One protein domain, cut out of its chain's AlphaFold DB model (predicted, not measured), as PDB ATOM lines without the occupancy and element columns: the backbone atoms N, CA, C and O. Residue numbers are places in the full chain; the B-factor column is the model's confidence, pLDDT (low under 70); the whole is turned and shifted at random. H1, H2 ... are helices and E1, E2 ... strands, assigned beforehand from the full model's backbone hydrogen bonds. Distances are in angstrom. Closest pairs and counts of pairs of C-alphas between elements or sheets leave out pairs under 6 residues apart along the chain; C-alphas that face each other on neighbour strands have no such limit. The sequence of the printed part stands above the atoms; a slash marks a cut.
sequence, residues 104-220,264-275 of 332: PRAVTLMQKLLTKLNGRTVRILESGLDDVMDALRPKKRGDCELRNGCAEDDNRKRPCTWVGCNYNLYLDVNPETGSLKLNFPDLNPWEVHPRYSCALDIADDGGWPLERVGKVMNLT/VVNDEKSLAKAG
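What this domain is: This is residues 104 to 220 and 264 to 275 of the 332 residues of the protein "Sigma70_r4 domain-containing protein" of Candidatus Peregrinibacteria bacterium GW2011_GWF2_38_29 (UniProt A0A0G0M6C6). A small sheet of three very short strands lies near the middle, and seven short helices are strung loosely round it, few of them near one another. From E1 the printed part runs through H1, H2, H3 and H4 in a wide open arc, with residues 118 to 132 sticking out; a long link returns to the hairpin E2 and E3, and another leads to H5 and H6, while H7, the last named element, lies beyond the cut, close to H1. The printed part has 129 residues, with elements in the order E1 H1 H2 H3 H4 E2 E3 H5 H6 H7; the antiparallel sheet has the order E1, E3, E2. The class is mostly helix, though only 54 residues are in named elements. The whole is compact, with a radius of gyration of the C-alphas of 16.2 A, and spans 42 by 39 by 25 A.

How they stand to each other: E1, residues 107 to 109, is an edge strand and the antiparallel neighbour of E3, residues 180 to 182, with N 109 and O 180 2.7 A apart, within hydrogen-bond range. E3 forms a hairpin with the other edge strand, E2, residues 171 to 173, where N 181 and O 172 are 2.8 A apart, also within range. Residues 108 to 109 of E1 also pair, parallel, with residues 264 to 265. H1, residues 111 to 117, is not on the sheet. H1 and H7, residues 268 to 273, are close but not clearly touching, about perpendicular at 89 degrees; their closest C-alphas, Leu 113 and Glu 268, are 7.5 A apart. H2, residues 122 to 125, and H3, residues 129 to 135, meet only through their link. H4, residues 141 to 147, is apart from H3. H5, residues 199 to 204, and H6, residues 210 to 217, are near each other, with 5 pairs of C-alphas within 10 A. In H3, H4, H5 and H6 every O i to N i+4 pair is within hydrogen-bond range; in H1 it is 2 of 3, in H7 1 of 2, and H2 is too short for such a pair.

Where its parts are: E1 begins at C-alpha 107, (-34.963, -1.254, 36.101). H1 measures 9.9 A from first to last C-alpha, H3 and H4 9.8 A each. E2 begins at C-alpha 171, (-35.118, 8.364, 38.569). H6, the longest helix, measures 10.4 A. H7 ends at C-alpha 273, (-40.450, -8.324, 30.235).

The domain as a whole: The C-alphas farthest apart, Glu 126 and Pro 209, are 44.9 A apart. Residues 221 to 263 are cut out, with 16.5 A between C-alphas 220 and 264. The links H4 to E2 and E3 to H5 are long. The mean pLDDT of the printed part is 72.6, and residues 111 to 130, 145 to 158 and 266 to 275 are under 70.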
ATOM      1  N   PRO A 104     -42.812  -3.956  40.955       80.00
ATOM      2  CA  PRO A 104     -41.759  -4.657  40.233       80.00
ATOM      3  C   PRO A 104     -40.388  -4.076  40.596       80.00
ATOM      4  O   PRO A 104     -40.261  -2.912  40.968       80.00
ATOM      5  N   ARG A 105     -39.338  -4.894  40.482       81.69
ATOM      6  CA  ARG A 105     -37.968  -4.458  40.789       81.69
ATOM      7  C   ARG A 105     -37.556  -3.274  39.920       81.69
ATOM      8  O   ARG A 105     -37.915  -3.224  38.745       81.69
ATOM      9  N   ALA A 106     -36.724  -2.406  40.487       84.69
ATOM     10  CA  ALA A 106     -36.100  -1.301  39.775       84.69
ATOM     11  C   ALA A 106     -35.435  -1.772  38.471       84.69
ATOM     12  O   ALA A 106     -34.872  -2.868  38.402       84.69
ATOM     13  N   VAL A 107     -35.476  -0.935  37.438       84.69
ATOM     14  CA  VAL A 107     -34.963  -1.254  36.101       84.69
ATOM     15  C   VAL A 107     -33.871  -0.268  35.726       84.69
ATOM     16  O   VAL A 107     -34.087   0.940  35.747       84.69
ATOM     17  N   THR A 108     -32.710  -0.781  35.328       85.12
ATOM     18  CA  THR A 108     -31.612   0.042  34.811       85.12
ATOM     19  C   THR A 108     -31.568  -0.049  33.291       85.12
ATOM     20  O   THR A 108     -31.357  -1.122  32.722       85.12
ATOM     21  N   LEU A 109     -31.755   1.092  32.634       81.88
ATOM     22  CA  LEU A 109     -31.681   1.282  31.193       81.88
ATOM     23  C   LEU A 109     -30.292   1.800  30.809       81.88
ATOM     24  O   LEU A 109     -29.839   2.844  31.282       81.88
ATOM     25  N   MET A 110     -29.619   1.084  29.911       72.12
ATOM     26  CA  MET A 110     -28.324   1.506  29.374       72.12
ATOM     27  C   MET A 110     -28.486   2.528  28.240       72.12
ATOM     28  O   MET A 110     -29.410   2.446  27.429       72.12
ATOM     29  N   GLN A 111     -27.524   3.443  28.098       67.19
ATOM     30  CA  GLN A 111     -27.563   4.532  27.109       67.19
ATOM     31  C   GLN A 111     -27.725   4.047  25.649       67.19
ATOM     32  O   GLN A 111     -28.368   4.708  24.834       67.19
ATOM     33  N   LYS A 112     -27.204   2.853  25.317       64.44
ATOM     34  CA  LYS A 112     -27.344   2.224  23.986       64.44
ATOM     35  C   LYS A 112     -28.790   1.864  23.619       64.44
ATOM     36  O   LYS A 112     -29.091   1.719  22.436       64.44
ATOM     37  N   LEU A 113     -29.668   1.702  24.610       58.03
ATOM     38  CA  LEU A 113     -31.104   1.541  24.387       58.03
ATOM     39  C   LEU A 113     -31.792   2.882  24.171       58.03
ATOM     40  O   LEU A 113     -32.656   2.975  23.304       58.03
ATOM     41  N   LEU A 114     -31.380   3.925  24.896       59.06
ATOM     42  CA  LEU A 114     -31.943   5.266  24.733       59.06
ATOM     43  C   LEU A 114     -31.706   5.825  23.329       59.06
ATOM     44  O   LEU A 114     -32.601   6.446  22.764       59.06
ATOM     45  N   THR A 115     -30.531   5.578  22.750       55.75
ATOM     46  CA  THR A 115     -30.203   6.024  21.387       55.75
ATOM     47  C   THR A 115     -30.976   5.271  20.301       55.75
ATOM     48  O   THR A 115     -31.177   5.823  19.222       55.75
ATOM     49  N   LYS A 116     -31.451   4.047  20.572       53.50
ATOM     50  CA  LYS A 116     -32.297   3.265  19.649       53.50
ATOM     51  C   LYS A 116     -33.787   3.569  19.802       53.50
ATOM     52  O   LYS A 116     -34.469   3.723  18.795       53.50
ATOM     53  N   LEU A 117     -34.262   3.726  21.041       49.31
ATOM     54  CA  LEU A 117     -35.631   4.164  21.345       49.31
ATOM     55  C   LEU A 117     -35.904   5.577  20.820       49.31
ATOM     56  O   LEU A 117     -37.040   5.911  20.501       49.31
ATOM     57  N   ASN A 118     -34.859   6.393  20.668       45.41
ATOM     58  CA  ASN A 118     -34.996   7.770  20.252       45.41
ATOM     59  C   ASN A 118     -34.067   8.142  19.091       45.41
ATOM     60  O   ASN A 118     -33.093   8.874  19.253       45.41
ATOM     61  N   GLY A 119     -34.496   7.829  17.868       46.28
ATOM     62  CA  GLY A 119     -34.068   8.599  16.691       46.28
ATOM     63  C   GLY A 119     -34.455  10.095  16.759       46.28
ATOM     64  O   GLY A 119     -34.071  10.868  15.885       46.28
ATOM     65  N   ARG A 120     -35.222  10.518  17.783       48.31
ATOM     66  CA  ARG A 120     -35.697  11.896  18.005       48.31
ATOM     67  C   ARG A 120     -34.992  12.665  19.135       48.31
ATOM     68  O   ARG A 120     -34.973  13.888  19.051       48.31
ATOM     69  N   THR A 121     -34.398  12.030  20.153       45.94
ATOM     70  CA  THR A 121     -33.836  12.769  21.316       45.94
ATOM     71  C   THR A 121     -32.553  13.512  20.994       45.94
ATOM     72  O   THR A 121     -32.303  14.553  21.590       45.94
ATOM     73  N   VAL A 122     -31.788  13.053  20.001       46.78
ATOM     74  CA  VAL A 122     -30.592  13.772  19.533       46.78
ATOM     75  C   VAL A 122     -30.944  15.189  19.048       46.78
ATOM     76  O   VAL A 122     -30.128  16.091  19.180       46.78
ATOM     77  N   ARG A 123     -32.184  15.435  18.591       41.00
ATOM     78  CA  ARG A 123     -32.635  16.770  18.155       41.00
ATOM     79  C   ARG A 123     -32.941  17.749  19.296       41.00
ATOM     80  O   ARG A 123     -33.002  18.943  19.034       41.00
ATOM     81  N   ILE A 124     -33.162  17.284  20.529       48.84
ATOM     82  CA  ILE A 124     -33.486  18.181  21.659       48.84
ATOM     83  C   ILE A 124     -32.213  18.849  22.192       48.84
ATOM     84  O   ILE A 124     -32.232  20.045  22.472       48.84
ATOM     85  N   LEU A 125     -31.088  18.129  22.217       48.72
ATOM     86  CA  LEU A 125     -29.794  18.661  22.668       48.72
ATOM     87  C   LEU A 125     -29.276  19.805  21.770       48.72
ATOM     88  O   LEU A 125     -28.551  20.682  22.224       48.72
ATOM     89  N   GLU A 126     -29.689  19.852  20.498       50.53
ATOM     90  CA  GLU A 126     -29.331  20.934  19.564       50.53
ATOM     91  C   GLU A 126     -30.157  22.220  19.766       50.53
ATOM     92  O   GLU A 126     -29.861  23.246  19.153       50.53
ATOM     93  N   SER A 127     -31.197  22.194  20.608       58.09
ATOM     94  CA  SER A 127     -32.165  23.296  20.728       58.09
ATOM     95  C   SER A 127     -31.823  24.354  21.786       58.09
ATOM     96  O   SER A 127     -32.548  25.343  21.901       58.09
ATOM     97  N   GLY A 128     -30.754  24.169  22.573       62.06
ATOM     98  CA  GLY A 128     -30.409  25.062  23.694       62.06
ATOM     99  C   GLY A 128     -31.436  25.052  24.838       62.06
ATOM    100  O   GLY A 128     -31.370  25.876  25.749       62.06
ATOM    101  N   LEU A 129     -32.403  24.129  24.798       66.31
ATOM    102  CA  LEU A 129     -33.423  23.968  25.830       66.31
ATOM    103  C   LEU A 129     -32.813  23.518  27.163       66.31
ATOM    104  O   LEU A 129     -33.318  23.906  28.213       66.31
ATOM    105  N   ASP A 130     -31.710  22.770  27.128       66.69
ATOM    106  CA  ASP A 130     -31.006  22.312  28.328       66.69
ATOM    107  C   ASP A 130     -30.479  23.492  29.153       66.69
ATOM    108  O   ASP A 130     -30.711  23.540  30.359       66.69
ATOM    109  N   ASP A 131     -29.902  24.509  28.505       71.12
ATOM    110  CA  ASP A 131     -29.419  25.722  29.178       71.12
ATOM    111  C   ASP A 131     -30.564  26.483  29.862       71.12
ATOM    112  O   ASP A 131     -30.417  27.007  30.971       71.12
ATOM    113  N   VAL A 132     -31.734  26.529  29.217       72.62
ATOM    114  CA  VAL A 132     -32.940  27.155  29.776       72.62
ATOM    115  C   VAL A 132     -33.468  26.345  30.957       72.62
ATOM    116  O   VAL A 132     -33.810  26.926  31.985       72.62
ATOM    117  N   MET A 133     -33.517  25.017  30.846       71.31
ATOM    118  CA  MET A 133     -34.000  24.134  31.910       71.31
ATOM    119  C   MET A 133     -33.056  24.125  33.115       71.31
ATOM    120  O   MET A 133     -33.531  24.162  34.250       71.31
ATOM    121  N   ASP A 134     -31.742  24.167  32.896       75.00
ATOM    122  CA  ASP A 134     -30.746  24.286  33.961       75.00
ATOM    123  C   ASP A 134     -30.746  25.677  34.605       75.00
ATOM    124  O   ASP A 134     -30.609  25.796  35.828       75.00
ATOM    125  N   ALA A 135     -30.981  26.745  33.835       77.62
ATOM    126  CA  ALA A 135     -31.215  28.077  34.395       77.62
ATOM    127  C   ALA A 135     -32.496  28.111  35.241       77.62
ATOM    128  O   ALA A 135     -32.533  28.711  36.320       77.62
ATOM    129  N   LEU A 136     -33.532  27.417  34.773       76.50
ATOM    130  CA  LEU A 136     -34.783  27.216  35.476       76.50
ATOM    131  C   LEU A 136     -34.694  26.126  36.529       76.50
ATOM    132  O   LEU A 136     -35.740  25.842  37.072       76.50
ATOM    133  N   ARG A 137     -33.553  25.522  36.876       79.12
ATOM    134  CA  ARG A 137     -33.434  24.473  37.910       79.12
ATOM    135  C   ARG A 137     -33.195  25.082  39.299       79.12
ATOM    136  O   ARG A 137     -32.549  26.128  39.385       79.12
ATOM    137  N   PRO A 138     -33.732  24.526  40.403       79.25
ATOM    138  CA  PRO A 138     -33.577  25.157  41.702       79.25
ATOM    139  C   PRO A 138     -32.209  24.750  42.237       79.25
ATOM    140  O   PRO A 138     -31.863  23.570  42.239       79.25
ATOM    141  N   LYS A 139     -31.400  25.732  42.640       80.06
ATOM    142  CA  LYS A 139     -30.019  25.481  43.082       80.06
ATOM    143  C   LYS A 139     -29.919  25.274  44.586       80.06
ATOM    144  O   LYS A 139     -29.009  24.599  45.054       80.06
ATOM    145  N   LYS A 140     -30.830  25.885  45.345       83.38
ATOM    146  CA  LYS A 140     -30.855  25.831  46.805       83.38
ATOM    147  C   LYS A 140     -32.132  25.169  47.287       83.38
ATOM    148  O   LYS A 140     -33.171  25.270  46.641       83.38
ATOM    149  N   ARG A 141     -32.060  24.573  48.476       78.31
ATOM    150  CA  ARG A 141     -33.200  23.911  49.115       78.31
ATOM    151  C   ARG A 141     -34.396  24.845  49.304       78.31
ATOM    152  O   ARG A 141     -35.488  24.501  48.879       78.31
ATOM    153  N   GLY A 142     -34.172  26.067  49.791       74.56
ATOM    154  CA  GLY A 142     -35.237  27.072  49.897       74.56
ATOM    155  C   GLY A 142     -35.900  27.405  48.550       74.56
ATOM    156  O   GLY A 142     -37.110  27.588  48.489       74.56
ATOM    157  N   ASP A 143     -35.149  27.385  47.443       75.88
ATOM    158  CA  ASP A 143     -35.719  27.585  46.103       75.88
ATOM    159  C   ASP A 143     -36.530  26.359  45.648       75.88
ATOM    160  O   ASP A 143     -37.533  26.510  44.955       75.88
ATOM    161  N   CYS A 144     -36.144  25.141  46.052       76.19
ATOM    162  CA  CYS A 144     -36.954  23.936  45.842       76.19
ATOM    163  C   CYS A 144     -38.294  24.034  46.587       76.19
ATOM    164  O   CYS A 144     -39.330  23.687  46.028       76.19
ATOM    165  N   GLU A 145     -38.292  24.531  47.823       67.81
ATOM    166  CA  GLU A 145     -39.496  24.654  48.655       67.81
ATOM    167  C   GLU A 145     -40.485  25.691  48.102       67.81
ATOM    168  O   GLU A 145     -41.701  25.462  48.131       67.81
ATOM    169  N   LEU A 146     -39.950  26.784  47.545       60.09
ATOM    170  CA  LEU A 146     -40.699  27.895  46.950       60.09
ATOM    171  C   LEU A 146     -41.170  27.622  45.516       60.09
ATOM    172  O   LEU A 146     -42.209  28.134  45.109       60.09
ATOM    173  N   ARG A 147     -40.404  26.845  44.740       54.28
ATOM    174  CA  ARG A 147     -40.632  26.661  43.296       54.28
ATOM    175  C   ARG A 147     -41.121  25.260  42.913       54.28
ATOM    176  O   ARG A 147     -41.710  25.110  41.849       54.28
ATOM    177  N   ASN A 148     -40.901  24.261  43.777       54.91
ATOM    178  CA  ASN A 148     -41.366  22.872  43.625       54.91
ATOM    179  C   ASN A 148     -42.223  22.373  44.807       54.91
ATOM    180  O   ASN A 148     -42.638  21.216  44.809       54.91
ATOM    181  N   GLY A 149     -42.511  23.214  45.801       50.56
ATOM    182  CA  GLY A 149     -43.628  23.009  46.715       50.56
ATOM    183  C   GLY A 149     -43.433  22.099  47.927       50.56
ATOM    184  O   GLY A 149     -43.946  20.992  47.931       50.56
ATOM    185  N   CYS A 150     -42.828  22.601  49.006       44.12
ATOM    186  CA  CYS A 150     -42.685  21.847  50.272       44.12
ATOM    187  C   CYS A 150     -43.601  22.276  51.448       44.12
ATOM    188  O   CYS A 150     -43.224  22.063  52.589       44.12
ATOM    189  N   ALA A 151     -44.752  22.923  51.245       42.31
ATOM    190  CA  ALA A 151     -45.637  23.333  52.359       42.31
ATOM    191  C   ALA A 151     -47.067  23.711  51.921       42.31
ATOM    192  O   ALA A 151     -47.423  24.874  51.887       42.31
ATOM    193  N   GLU A 152     -47.856  22.726  51.523       50.19
ATOM    194  CA  GLU A 152     -49.334  22.732  51.449       50.19
ATOM    195  C   GLU A 152     -50.096  23.848  50.677       50.19
ATOM    196  O   GLU A 152     -50.942  23.487  49.867       50.19
ATOM    197  N   ASP A 153     -49.770  25.144  50.729       50.69
ATOM    198  CA  ASP A 153     -50.711  26.191  50.299       50.69
ATOM    199  C   ASP A 153     -50.100  27.143  49.241       50.69
ATOM    200  O   ASP A 153     -49.216  27.937  49.521       50.69
ATOM    201  N   ASP A 154     -50.551  27.084  47.987       49.06
ATOM    202  CA  ASP A 154     -50.434  28.166  46.978       49.06
ATOM    203  C   ASP A 154     -49.133  28.424  46.173       49.06
ATOM    204  O   ASP A 154     -48.969  29.504  45.614       49.06
ATOM    205  N   ASN A 155     -48.255  27.432  45.952       46.09
ATOM    206  CA  ASN A 155     -47.361  27.403  44.757       46.09
ATOM    207  C   ASN A 155     -46.692  26.028  44.502       46.09
ATOM    208  O   ASN A 155     -45.545  25.927  44.061       46.09
ATOM    209  N   ARG A 156     -47.383  24.931  44.841       51.62
ATOM    210  CA  ARG A 156     -46.741  23.654  45.190       51.62
ATOM    211  C   ARG A 156     -47.272  22.492  44.359       51.62
ATOM    212  O   ARG A 156     -48.420  22.105  44.513       51.62
ATOM    213  N   LYS A 157     -46.440  21.918  43.486       61.25
ATOM    214  CA  LYS A 157     -46.746  20.666  42.777       61.25
ATOM    215  C   LYS A 157     -45.777  19.597  43.264       61.25
ATOM    216  O   LYS A 157     -44.733  19.391  42.656       61.25
ATOM    217  N   ARG A 158     -46.095  18.974  44.399       66.62
ATOM    218  CA  ARG A 158     -45.611  17.622  44.684       66.62
ATOM    219  C   ARG A 158     -46.547  16.656  43.953       66.62
ATOM    220  O   ARG A 158     -47.753  16.899  43.990       66.62
ATOM    221  N   PRO A 159     -46.035  15.609  43.291       78.25
ATOM    222  CA  PRO A 159     -44.657  15.083  43.324       78.25
ATOM    223  C   PRO A 159     -43.618  15.962  42.608       78.25
ATOM    224  O   PRO A 159     -43.963  16.726  41.711       78.25
ATOM    225  N   CYS A 160     -42.346  15.899  43.026       78.69
ATOM    226  CA  CYS A 160     -41.284  16.757  42.484       78.69
ATOM    227  C   CYS A 160     -41.128  16.601  40.959       78.69
ATOM    228  O   CYS A 160     -40.763  15.538  40.460       78.69
ATOM    229  N   THR A 161     -41.317  17.695  40.219       77.44
ATOM    230  CA  THR A 161     -41.258  17.709  38.747       77.44
ATOM    231  C   THR A 161     -39.846  17.563  38.174       77.44
ATOM    232  O   THR A 161     -39.679  17.223  37.003       77.44
ATOM    233  N   TRP A 162     -38.806  17.801  38.977       80.38
ATOM    234  CA  TRP A 162     -37.413  17.744  38.531       80.38
ATOM    235  C   TRP A 162     -36.847  16.332  38.683       80.38
ATOM    236  O   TRP A 162     -36.072  16.051  39.598       80.38
ATOM    237  N   VAL A 163     -37.229  15.450  37.758       80.31
ATOM    238  CA  VAL A 163     -36.820  14.030  37.736       80.31
ATOM    239  C   VAL A 163     -35.320  13.804  37.568       80.31
ATOM    240  O   VAL A 163     -34.813  12.799  38.030       80.31
ATOM    241  N   GLY A 164     -34.582  14.748  36.977       78.25
ATOM    242  CA  GLY A 164     -33.125  14.628  36.831       78.25
ATOM    243  C   GLY A 164     -32.319  15.051  38.065       78.25
ATOM    244  O   GLY A 164     -31.098  15.139  37.983       78.25
ATOM    245  N   CYS A 165     -32.957  15.465  39.162       82.00
ATOM    246  CA  CYS A 165     -32.252  15.874  40.379       82.00
ATOM    247  C   CYS A 165     -31.658  14.661  41.110       82.00
ATOM    248  O   CYS A 165     -32.355  13.675  41.297       82.00
ATOM    249  N   ASN A 166     -30.431  14.786  41.632       83.81
ATOM    250  CA  ASN A 166     -29.754  13.724  42.394       83.81
ATOM    251  C   ASN A 166     -30.515  13.258  43.649       83.81
ATOM    252  O   ASN A 166     -30.219  12.198  44.184       83.81
ATOM    253  N   TYR A 167     -31.451  14.066  44.156       86.69
ATOM    254  CA  TYR A 167     -32.261  13.739  45.333       86.69
ATOM    255  C   TYR A 167     -33.658  13.215  44.976       86.69
ATOM    256  O   TYR A 167     -34.467  12.996  45.878       86.69
ATOM    257  N   ASN A 168     -33.981  13.075  43.686       87.44
ATOM    258  CA  ASN A 168     -35.257  12.518  43.259       87.44
ATOM    259  C   ASN A 168     -35.245  10.996  43.452       87.44
ATOM    260  O   ASN A 168     -34.277  10.330  43.105       87.44
ATOM    261  N   LEU A 169     -36.322  10.450  44.011       87.94
ATOM    262  CA  LEU A 169     -36.429   9.019  44.311       87.94
ATOM    263  C   LEU A 169     -37.074   8.203  43.187       87.94
ATOM    264  O   LEU A 169     -37.125   6.981  43.275       87.94
ATOM    265  N   TYR A 170     -37.548   8.848  42.124       86.44
ATOM    266  CA  TYR A 170     -38.125   8.173  40.966       86.44
ATOM    267  C   TYR A 170     -37.059   7.691  39.967       86.44
ATOM    268  O   TYR A 170     -37.092   6.539  39.525       86.44
ATOM    269  N   LEU A 171     -36.117   8.575  39.617       86.50
ATOM    270  CA  LEU A 171     -35.118   8.364  38.569       86.50
ATOM    271  C   LEU A 171     -33.718   8.705  39.084       86.50
ATOM    272  O   LEU A 171     -33.480   9.824  39.530       86.50
ATOM    273  N   ASP A 172     -32.795   7.760  38.939       86.00
ATOM    274  CA  ASP A 172     -31.372   7.937  39.219       86.00
ATOM    275  C   ASP A 172     -30.571   7.928  37.908       86.00
ATOM    276  O   ASP A 172     -30.769   7.079  37.032       86.00
ATOM    277  N   VAL A 173     -29.702   8.924  37.749       83.44
ATOM    278  CA  VAL A 173     -28.950   9.189  36.521       83.44
ATOM    279  C   VAL A 173     -27.469   9.119  36.839       83.44
ATOM    280  O   VAL A 173     -26.946   9.953  37.576       83.44
ATOM    281  N   ASN A 174     -26.765   8.175  36.222       81.12
ATOM    282  CA  ASN A 174     -25.315   8.126  36.330       81.12
ATOM    283  C   ASN A 174     -24.686   9.127  35.338       81.12
ATOM    284  O   ASN A 174     -24.818   8.929  34.125       81.12
ATOM    285  N   PRO A 175     -23.977  10.171  35.809       75.19
ATOM    286  CA  PRO A 175     -23.434  11.207  34.932       75.19
ATOM    287  C   PRO A 175     -22.272  10.719  34.055       75.19
ATOM    288  O   PRO A 175     -22.044  11.281  32.989       75.19
ATOM    289  N   GLU A 176     -21.542   9.686  34.480       75.38
ATOM    290  CA  GLU A 176     -20.376   9.168  33.757       75.38
ATOM    291  C   GLU A 176     -20.778   8.156  32.686       75.38
ATOM    292  O   GLU A 176     -20.290   8.202  31.558       75.38
ATOM    293  N   THR A 177     -21.677   7.233  33.037       75.31
ATOM    294  CA  THR A 177     -22.079   6.139  32.137       75.31
ATOM    295  C   THR A 177     -23.340   6.450  31.336       75.31
ATOM    296  O   THR A 177     -23.655   5.721  30.396       75.31
ATOM    297  N   GLY A 178     -24.091   7.491  31.713       74.31
ATOM    298  CA  GLY A 178     -25.379   7.823  31.104       74.31
ATOM    299  C   GLY A 178     -26.451   6.747  31.303       74.31
ATOM    300  O   GLY A 178     -27.421   6.707  30.544       74.31
ATOM    301  N   SER A 179     -26.266   5.836  32.265       79.06
ATOM    302  CA  SER A 179     -27.283   4.847  32.624       79.06
ATOM    303  C   SER A 179     -28.384   5.490  33.468       79.06
ATOM    304  O   SER A 179     -28.132   6.394  34.267       79.06
ATOM    305  N   LEU A 180     -29.619   5.035  33.251       84.38
ATOM    306  CA  LEU A 180     -30.814   5.530  33.930       84.38
ATOM    307  C   LEU A 180     -31.439   4.397  34.729       84.38
ATOM    308  O   LEU A 180     -31.807   3.374  34.155       84.38
ATOM    309  N   LYS A 181     -31.581   4.568  36.038       86.75
ATOM    310  CA  LYS A 181     -32.236   3.608  36.923       86.75
ATOM    311  C   LYS A 181     -33.593   4.155  37.346       86.75
ATOM    312  O   LYS A 181     -33.686   5.200  37.981       86.75
ATOM    313  N   LEU A 182     -34.644   3.440  36.965       87.38
ATOM    314  CA  LEU A 182     -36.017   3.694  37.383       87.38
ATOM    315  C   LEU A 182     -36.297   2.854  38.620       87.38
ATOM    316  O   LEU A 182     -36.262   1.623  38.541       87.38
ATOM    317  N   ASN A 183     -36.578   3.507  39.747       86.50
ATOM    318  CA  ASN A 183     -36.878   2.789  40.984       86.50
ATOM    319  C   ASN A 183     -38.257   2.131  40.910       86.50
ATOM    320  O   ASN A 183     -38.383   0.972  41.284       86.50
ATOM    321  N   PHE A 184     -39.248   2.816  40.338       86.44
ATOM    322  CA  PHE A 184     -40.610   2.310  40.157       86.44
ATOM    323  C   PHE A 184     -40.962   2.314  38.665       86.44
ATOM    324  O   PHE A 184     -41.384   3.347  38.149       86.44
ATOM    325  N   PRO A 185     -40.719   1.215  37.929       83.50
ATOM    326  CA  PRO A 185     -40.940   1.186  36.481       83.50
ATOM    327  C   PRO A 185     -42.428   1.117  36.095       83.50
ATOM    328  O   PRO A 185     -42.766   1.324  34.930       83.50
ATOM    329  N   ASP A 186     -43.298   0.798  37.049       80.88
ATOM    330  CA  ASP A 186     -44.751   0.703  36.914       80.88
ATOM    331  C   ASP A 186     -45.487   2.024  37.169       80.88
ATOM    332  O   ASP A 186     -46.638   2.153  36.761       80.88
ATOM    333  N   LEU A 187     -44.834   2.991  37.815       82.75
ATOM    334  CA  LEU A 187     -45.408   4.297  38.130       82.75
ATOM    335  C   LEU A 187     -44.871   5.373  37.191       82.75
ATOM    336  O   LEU A 187     -43.714   5.343  36.778       82.75
ATOM    337  N   ASN A 188     -45.689   6.385  36.914       82.00
ATOM    338  CA  ASN A 188     -45.227   7.626  36.302       82.00
ATOM    339  C   ASN A 188     -44.717   8.628  37.362       82.00
ATOM    340  O   ASN A 188     -45.129   8.566  38.523       82.00
ATOM    341  N   PRO A 189     -43.899   9.638  36.989       79.50
ATOM    342  CA  PRO A 189     -43.367  10.621  37.941       79.50
ATOM    343  C   PRO A 189     -44.421  11.361  38.781       79.50
ATOM    344  O   PRO A 189     -44.135  11.769  39.904       79.50
ATOM    345  N   TRP A 190     -45.626  11.569  38.241       76.62
ATOM    346  CA  TRP A 190     -46.738  12.250  38.923       76.62
ATOM    347  C   TRP A 190     -47.620  11.314  39.761       76.62
ATOM    348  O   TRP A 190     -48.457  11.801  40.515       76.62
ATOM    349  N   GLU A 191     -47.450   9.998  39.631       79.56
ATOM    350  CA  GLU A 191     -48.150   8.983  40.432       79.56
ATOM    351  C   GLU A 191     -47.369   8.618  41.698       79.56
ATOM    352  O   GLU A 191     -47.934   8.068  42.641       79.56
ATOM    353  N   VAL A 192     -46.075   8.957  41.747       79.38
ATOM    354  CA  VAL A 192     -45.255   8.822  42.957       79.38
ATOM    355  C   VAL A 192     -45.897   9.617  44.084       79.38
ATOM    356  O   VAL A 192     -46.338  10.741  43.890       79.38
ATOM    357  N   HIS A 193     -45.921   9.072  45.294       78.56
ATOM    358  CA  HIS A 193     -46.522   9.786  46.410       78.56
ATOM    359  C   HIS A 193     -45.804  11.134  46.671       78.56
ATOM    360  O   HIS A 193     -44.572  11.160  46.783       78.56
ATOM    361  N   PRO A 194     -46.537  12.255  46.841       76.62
ATOM    362  CA  PRO A 194     -45.984  13.590  47.077       76.62
ATOM    363  C   PRO A 194     -44.848  13.644  48.108       76.62
ATOM    364  O   PRO A 194     -43.799  14.230  47.835       76.62
ATOM    365  N   ARG A 195     -45.023  12.972  49.255       75.69
ATOM    366  CA  ARG A 195     -44.038  12.936  50.353       75.69
ATOM    367  C   ARG A 195     -42.793  12.087  50.066       75.69
ATOM    368  O   ARG A 195     -41.775  12.288  50.710       75.69
ATOM    369  N   TYR A 196     -42.851  11.160  49.108       79.12
ATOM    370  CA  TYR A 196     -41.769  10.196  48.819       79.12
ATOM    371  C   TYR A 196     -41.087  10.459  47.482       79.12
ATOM    372  O   TYR A 196     -40.378   9.612  46.955       79.12
ATOM    373  N   SER A 197     -41.280  11.658  46.935       83.12
ATOM    374  CA  SER A 197     -40.644  12.069  45.685       83.12
ATOM    375  C   SER A 197     -39.211  12.596  45.871       83.12
ATOM    376  O   SER A 197     -38.467  12.690  44.894       83.12
ATOM    377  N   CYS A 198     -38.799  12.929  47.102       85.69
ATOM    378  CA  CYS A 198     -37.525  13.586  47.400       85.69
ATOM    379  C   CYS A 198     -36.840  12.996  48.644       85.69
ATOM    380  O   CYS A 198     -37.425  12.956  49.723       85.69
ATOM    381  N   ALA A 199     -35.563  12.630  48.522       86.81
ATOM    382  CA  ALA A 199     -34.760  12.118  49.634       86.81
ATOM    383  C   ALA A 199     -34.540  13.158  50.751       86.81
ATOM    384  O   ALA A 199     -34.423  12.799  51.918       86.81
ATOM    385  N   LEU A 200     -34.505  14.451  50.406       85.50
ATOM    386  CA  LEU A 200     -34.342  15.532  51.385       85.50
ATOM    387  C   LEU A 200     -35.608  15.803  52.202       85.50
ATOM    388  O   LEU A 200     -35.493  16.390  53.271       85.50
ATOM    389  N   ASP A 201     -36.787  15.431  51.698       80.88
ATOM    390  CA  ASP A 201     -38.032  15.539  52.471       80.88
ATOM    391  C   ASP A 201     -38.046  14.446  53.548       80.88
ATOM    392  O   ASP A 201     -38.309  14.713  54.714       80.88
ATOM    393  N   ILE A 202     -37.635  13.232  53.174       83.88
ATOM    394  CA  ILE A 202     -37.500  12.095  54.096       83.88
ATOM    395  C   ILE A 202     -36.459  12.380  55.182       83.88
ATOM    396  O   ILE A 202     -36.670  12.044  56.342       83.88
ATOM    397  N   ALA A 203     -35.338  13.008  54.818       85.94
ATOM    398  CA  ALA A 203     -34.295  13.362  55.777       85.94
ATOM    399  C   ALA A 203     -34.752  14.421  56.800       85.94
ATOM    400  O   ALA A 203     -34.307  14.380  57.946       85.94
ATOM    401  N   ASP A 204     -35.636  15.346  56.404       83.62
ATOM    402  CA  ASP A 204     -36.209  16.356  57.303       83.62
ATOM    403  C   ASP A 204     -37.184  15.751  58.317       83.62
ATOM    404  O   ASP A 204     -37.208  16.182  59.470       83.62
ATOM    405  N   ASP A 205     -37.932  14.722  57.910       79.56
ATOM    406  CA  ASP A 205     -38.806  13.948  58.801       79.56
ATOM    407  C   ASP A 205     -38.004  13.170  59.868       79.56
ATOM    408  O   ASP A 205     -38.563  12.694  60.859       79.56
ATOM    409  N   GLY A 206     -36.685  13.050  59.688       82.81
ATOM    410  CA  GLY A 206     -35.758  12.426  60.621       82.81
ATOM    411  C   GLY A 206     -35.410  10.979  60.266       82.81
ATOM    412  O   GLY A 206     -35.413  10.562  59.111       82.81
ATOM    413  N   GLY A 207     -35.032  10.201  61.282       81.88
ATOM    414  CA  GLY A 207     -34.593   8.818  61.103       81.88
ATOM    415  C   GLY A 207     -35.760   7.880  60.803       81.88
ATOM    416  O   GLY A 207     -36.696   7.775  61.594       81.88
ATOM    417  N   TRP A 208     -35.688   7.173  59.679       86.12
ATOM    418  CA  TRP A 208     -36.677   6.170  59.291       86.12
ATOM    419  C   TRP A 208     -36.153   4.746  59.484       86.12
ATOM    420  O   TRP A 208     -34.948   4.515  59.363       86.12
ATOM    421  N   PRO A 209     -37.043   3.769  59.739       87.62
ATOM    422  CA  PRO A 209     -36.644   2.371  59.801       87.62
ATOM    423  C   PRO A 209     -36.206   1.866  58.419       87.62
ATOM    424  O   PRO A 209     -36.739   2.288  57.386       87.62
ATOM    425  N   LEU A 210     -35.258   0.923  58.401       86.50
ATOM    426  CA  LEU A 210     -34.651   0.370  57.181       86.50
ATOM    427  C   LEU A 210     -35.693  -0.228  56.226       86.50
ATOM    428  O   LEU A 210     -35.547  -0.147  55.009       86.50
ATOM    429  N   GLU A 211     -36.760  -0.811  56.769       85.44
ATOM    430  CA  GLU A 211     -37.866  -1.392  56.012       85.44
ATOM    431  C   GLU A 211     -38.618  -0.329  55.207       85.44
ATOM    432  O   GLU A 211     -38.928  -0.544  54.033       85.44
ATOM    433  N   ARG A 212     -38.877   0.833  55.815       85.00
ATOM    434  CA  ARG A 212     -39.618   1.922  55.170       85.00
ATOM    435  C   ARG A 212     -38.777   2.602  54.098       85.00
ATOM    436  O   ARG A 212     -39.277   2.859  53.005       85.00
ATOM    437  N   VAL A 213     -37.490   2.825  54.374       87.25
ATOM    438  CA  VAL A 213     -36.543   3.319  53.358       87.25
ATOM    439  C   VAL A 213     -36.449   2.319  52.195       87.25
ATOM    440  O   VAL A 213     -36.416   2.727  51.037       87.25
ATOM    441  N   GLY A 214     -36.509   1.013  52.493       86.44
ATOM    442  CA  GLY A 214     -36.548  -0.085  51.514       86.44
ATOM    443  C   GLY A 214     -37.666   0.059  50.518       86.44
ATOM    444  O   GLY A 214     -37.426   0.103  49.314       86.44
ATOM    445  N   LYS A 215     -38.884   0.206  51.029       85.00
ATOM    446  CA  LYS A 215     -40.067   0.380  50.191       85.00
ATOM    447  C   LYS A 215     -39.975   1.634  49.330       85.00
ATOM    448  O   LYS A 215     -40.219   1.558  48.134       85.00
ATOM    449  N   VAL A 216     -39.564   2.764  49.909       86.25
ATOM    450  CA  VAL A 216     -39.499   4.045  49.187       86.25
ATOM    451  C   VAL A 216     -38.411   4.085  48.111       86.25
ATOM    452  O   VAL A 216     -38.581   4.759  47.100       86.25
ATOM    453  N   MET A 217     -37.309   3.361  48.287       85.50
ATOM    454  CA  MET A 217     -36.249   3.274  47.274       85.50
ATOM    455  C   MET A 217     -36.377   2.045  46.362       85.50
ATOM    456  O   MET A 217     -35.533   1.851  45.490       85.50
ATOM    457  N   ASN A 218     -37.399   1.209  46.572       86.81
ATOM    458  CA  ASN A 218     -37.546  -0.109  45.955       86.81
ATOM    459  C   ASN A 218     -36.280  -0.986  46.087       86.81
ATOM    460  O   ASN A 218     -35.784  -1.578  45.125       86.81
ATOM    461  N   LEU A 219     -35.734  -1.037  47.303       85.38
ATOM    462  CA  LEU A 219     -34.556  -1.816  47.672       85.38
ATOM    463  C   LEU A 219     -34.888  -2.806  48.784       85.38
ATOM    464  O   LEU A 219     -35.782  -2.597  49.606       85.38
ATOM    465  N   THR A 220     -34.122  -3.893  48.848       84.94
ATOM    466  CA  THR A 220     -34.245  -4.825  49.967       84.94
ATOM    467  C   THR A 220     -33.751  -4.178  51.264       84.94
ATOM    468  O   THR A 220     -32.812  -3.379  51.276       84.94
ATOM    469  N   VAL A 264     -31.052  -5.095  35.010       75.56
ATOM    470  CA  VAL A 264     -30.360  -4.432  33.900       75.56
ATOM    471  C   VAL A 264     -30.991  -4.857  32.577       75.56
ATOM    472  O   VAL A 264     -30.988  -6.035  32.210       75.56
ATOM    473  N   VAL A 265     -31.523  -3.887  31.841       74.44
ATOM    474  CA  VAL A 265     -32.147  -4.095  30.535       74.44
ATOM    475  C   VAL A 265     -31.199  -3.573  29.460       74.44
ATOM    476  O   VAL A 265     -30.863  -2.392  29.426       74.44
ATOM    477  N   ASN A 266     -30.774  -4.478  28.573       68.88
ATOM    478  CA  ASN A 266     -29.845  -4.186  27.472       68.88
ATOM    479  C   ASN A 266     -30.502  -4.219  26.081       68.88
ATOM    480  O   ASN A 266     -29.940  -3.653  25.147       68.88
ATOM    481  N   ASP A 267     -31.692  -4.823  25.956       66.31
ATOM    482  CA  ASP A 267     -32.417  -5.033  24.694       66.31
ATOM    483  C   ASP A 267     -33.927  -4.752  24.847       66.31
ATOM    484  O   ASP A 267     -34.501  -4.982  25.912       66.31
ATOM    485  N   GLU A 268     -34.604  -4.342  23.767       61.09
ATOM    486  CA  GLU A 268     -36.052  -4.034  23.742       61.09
ATOM    487  C   GLU A 268     -36.933  -5.210  24.202       61.09
ATOM    488  O   GLU A 268     -37.930  -5.025  24.899       61.09
ATOM    489  N   LYS A 269     -36.535  -6.448  23.881       63.41
ATOM    490  CA  LYS A 269     -37.243  -7.662  24.333       63.41
ATOM    491  C   LYS A 269     -37.222  -7.815  25.854       63.41
ATOM    492  O   LYS A 269     -38.151  -8.373  26.432       63.41
ATOM    493  N   SER A 270     -36.166  -7.322  26.495       63.97
ATOM    494  CA  SER A 270     -36.012  -7.345  27.947       63.97
ATOM    495  C   SER A 270     -36.791  -6.207  28.615       63.97
ATOM    496  O   SER A 270     -37.215  -6.370  29.754       63.97
ATOM    497  N   LEU A 271     -37.069  -5.111  27.892       62.66
ATOM    498  CA  LEU A 271     -37.891  -3.991  28.363       62.66
ATOM    499  C   LEU A 271     -39.358  -4.402  28.557       62.66
ATOM    500  O   LEU A 271     -39.922  -4.188  29.625       62.66
ATOM    501  N   ALA A 272     -39.945  -5.088  27.569       60.09
ATOM    502  CA  ALA A 272     -41.321  -5.593  27.650       60.09
ATOM    503  C   ALA A 272     -41.512  -6.621  28.783       60.09
ATOM    504  O   ALA A 272     -42.589  -6.737  29.360       60.09
ATOM    505  N   LYS A 273     -40.451  -7.360  29.128       58.47
ATOM    506  CA  LYS A 273     -40.450  -8.324  30.235       58.47
ATOM    507  C   LYS A 273     -40.298  -7.656  31.607       58.47
ATOM    508  O   LYS A 273     -40.674  -8.258  32.608       58.47
ATOM    509  N   ALA A 274     -39.743  -6.447  31.648       58.28
ATOM    510  CA  ALA A 274     -39.492  -5.692  32.870       58.28
ATOM    511  C   ALA A 274     -40.697  -4.846  33.329       58.28
ATOM    512  O   ALA A 274     -40.610  -4.205  34.368       58.28
ATOM    513  N   GLY A 275     -41.815  -4.858  32.588       55.56
ATOM    514  CA  GLY A 275     -43.060  -4.199  33.003       55.56
ATOM    515  C   GLY A 275     -42.993  -2.670  33.032       55.56
ATOM    516  O   GLY A 275     -43.800  -2.053  33.713       55.56
TER     517      GLY A 275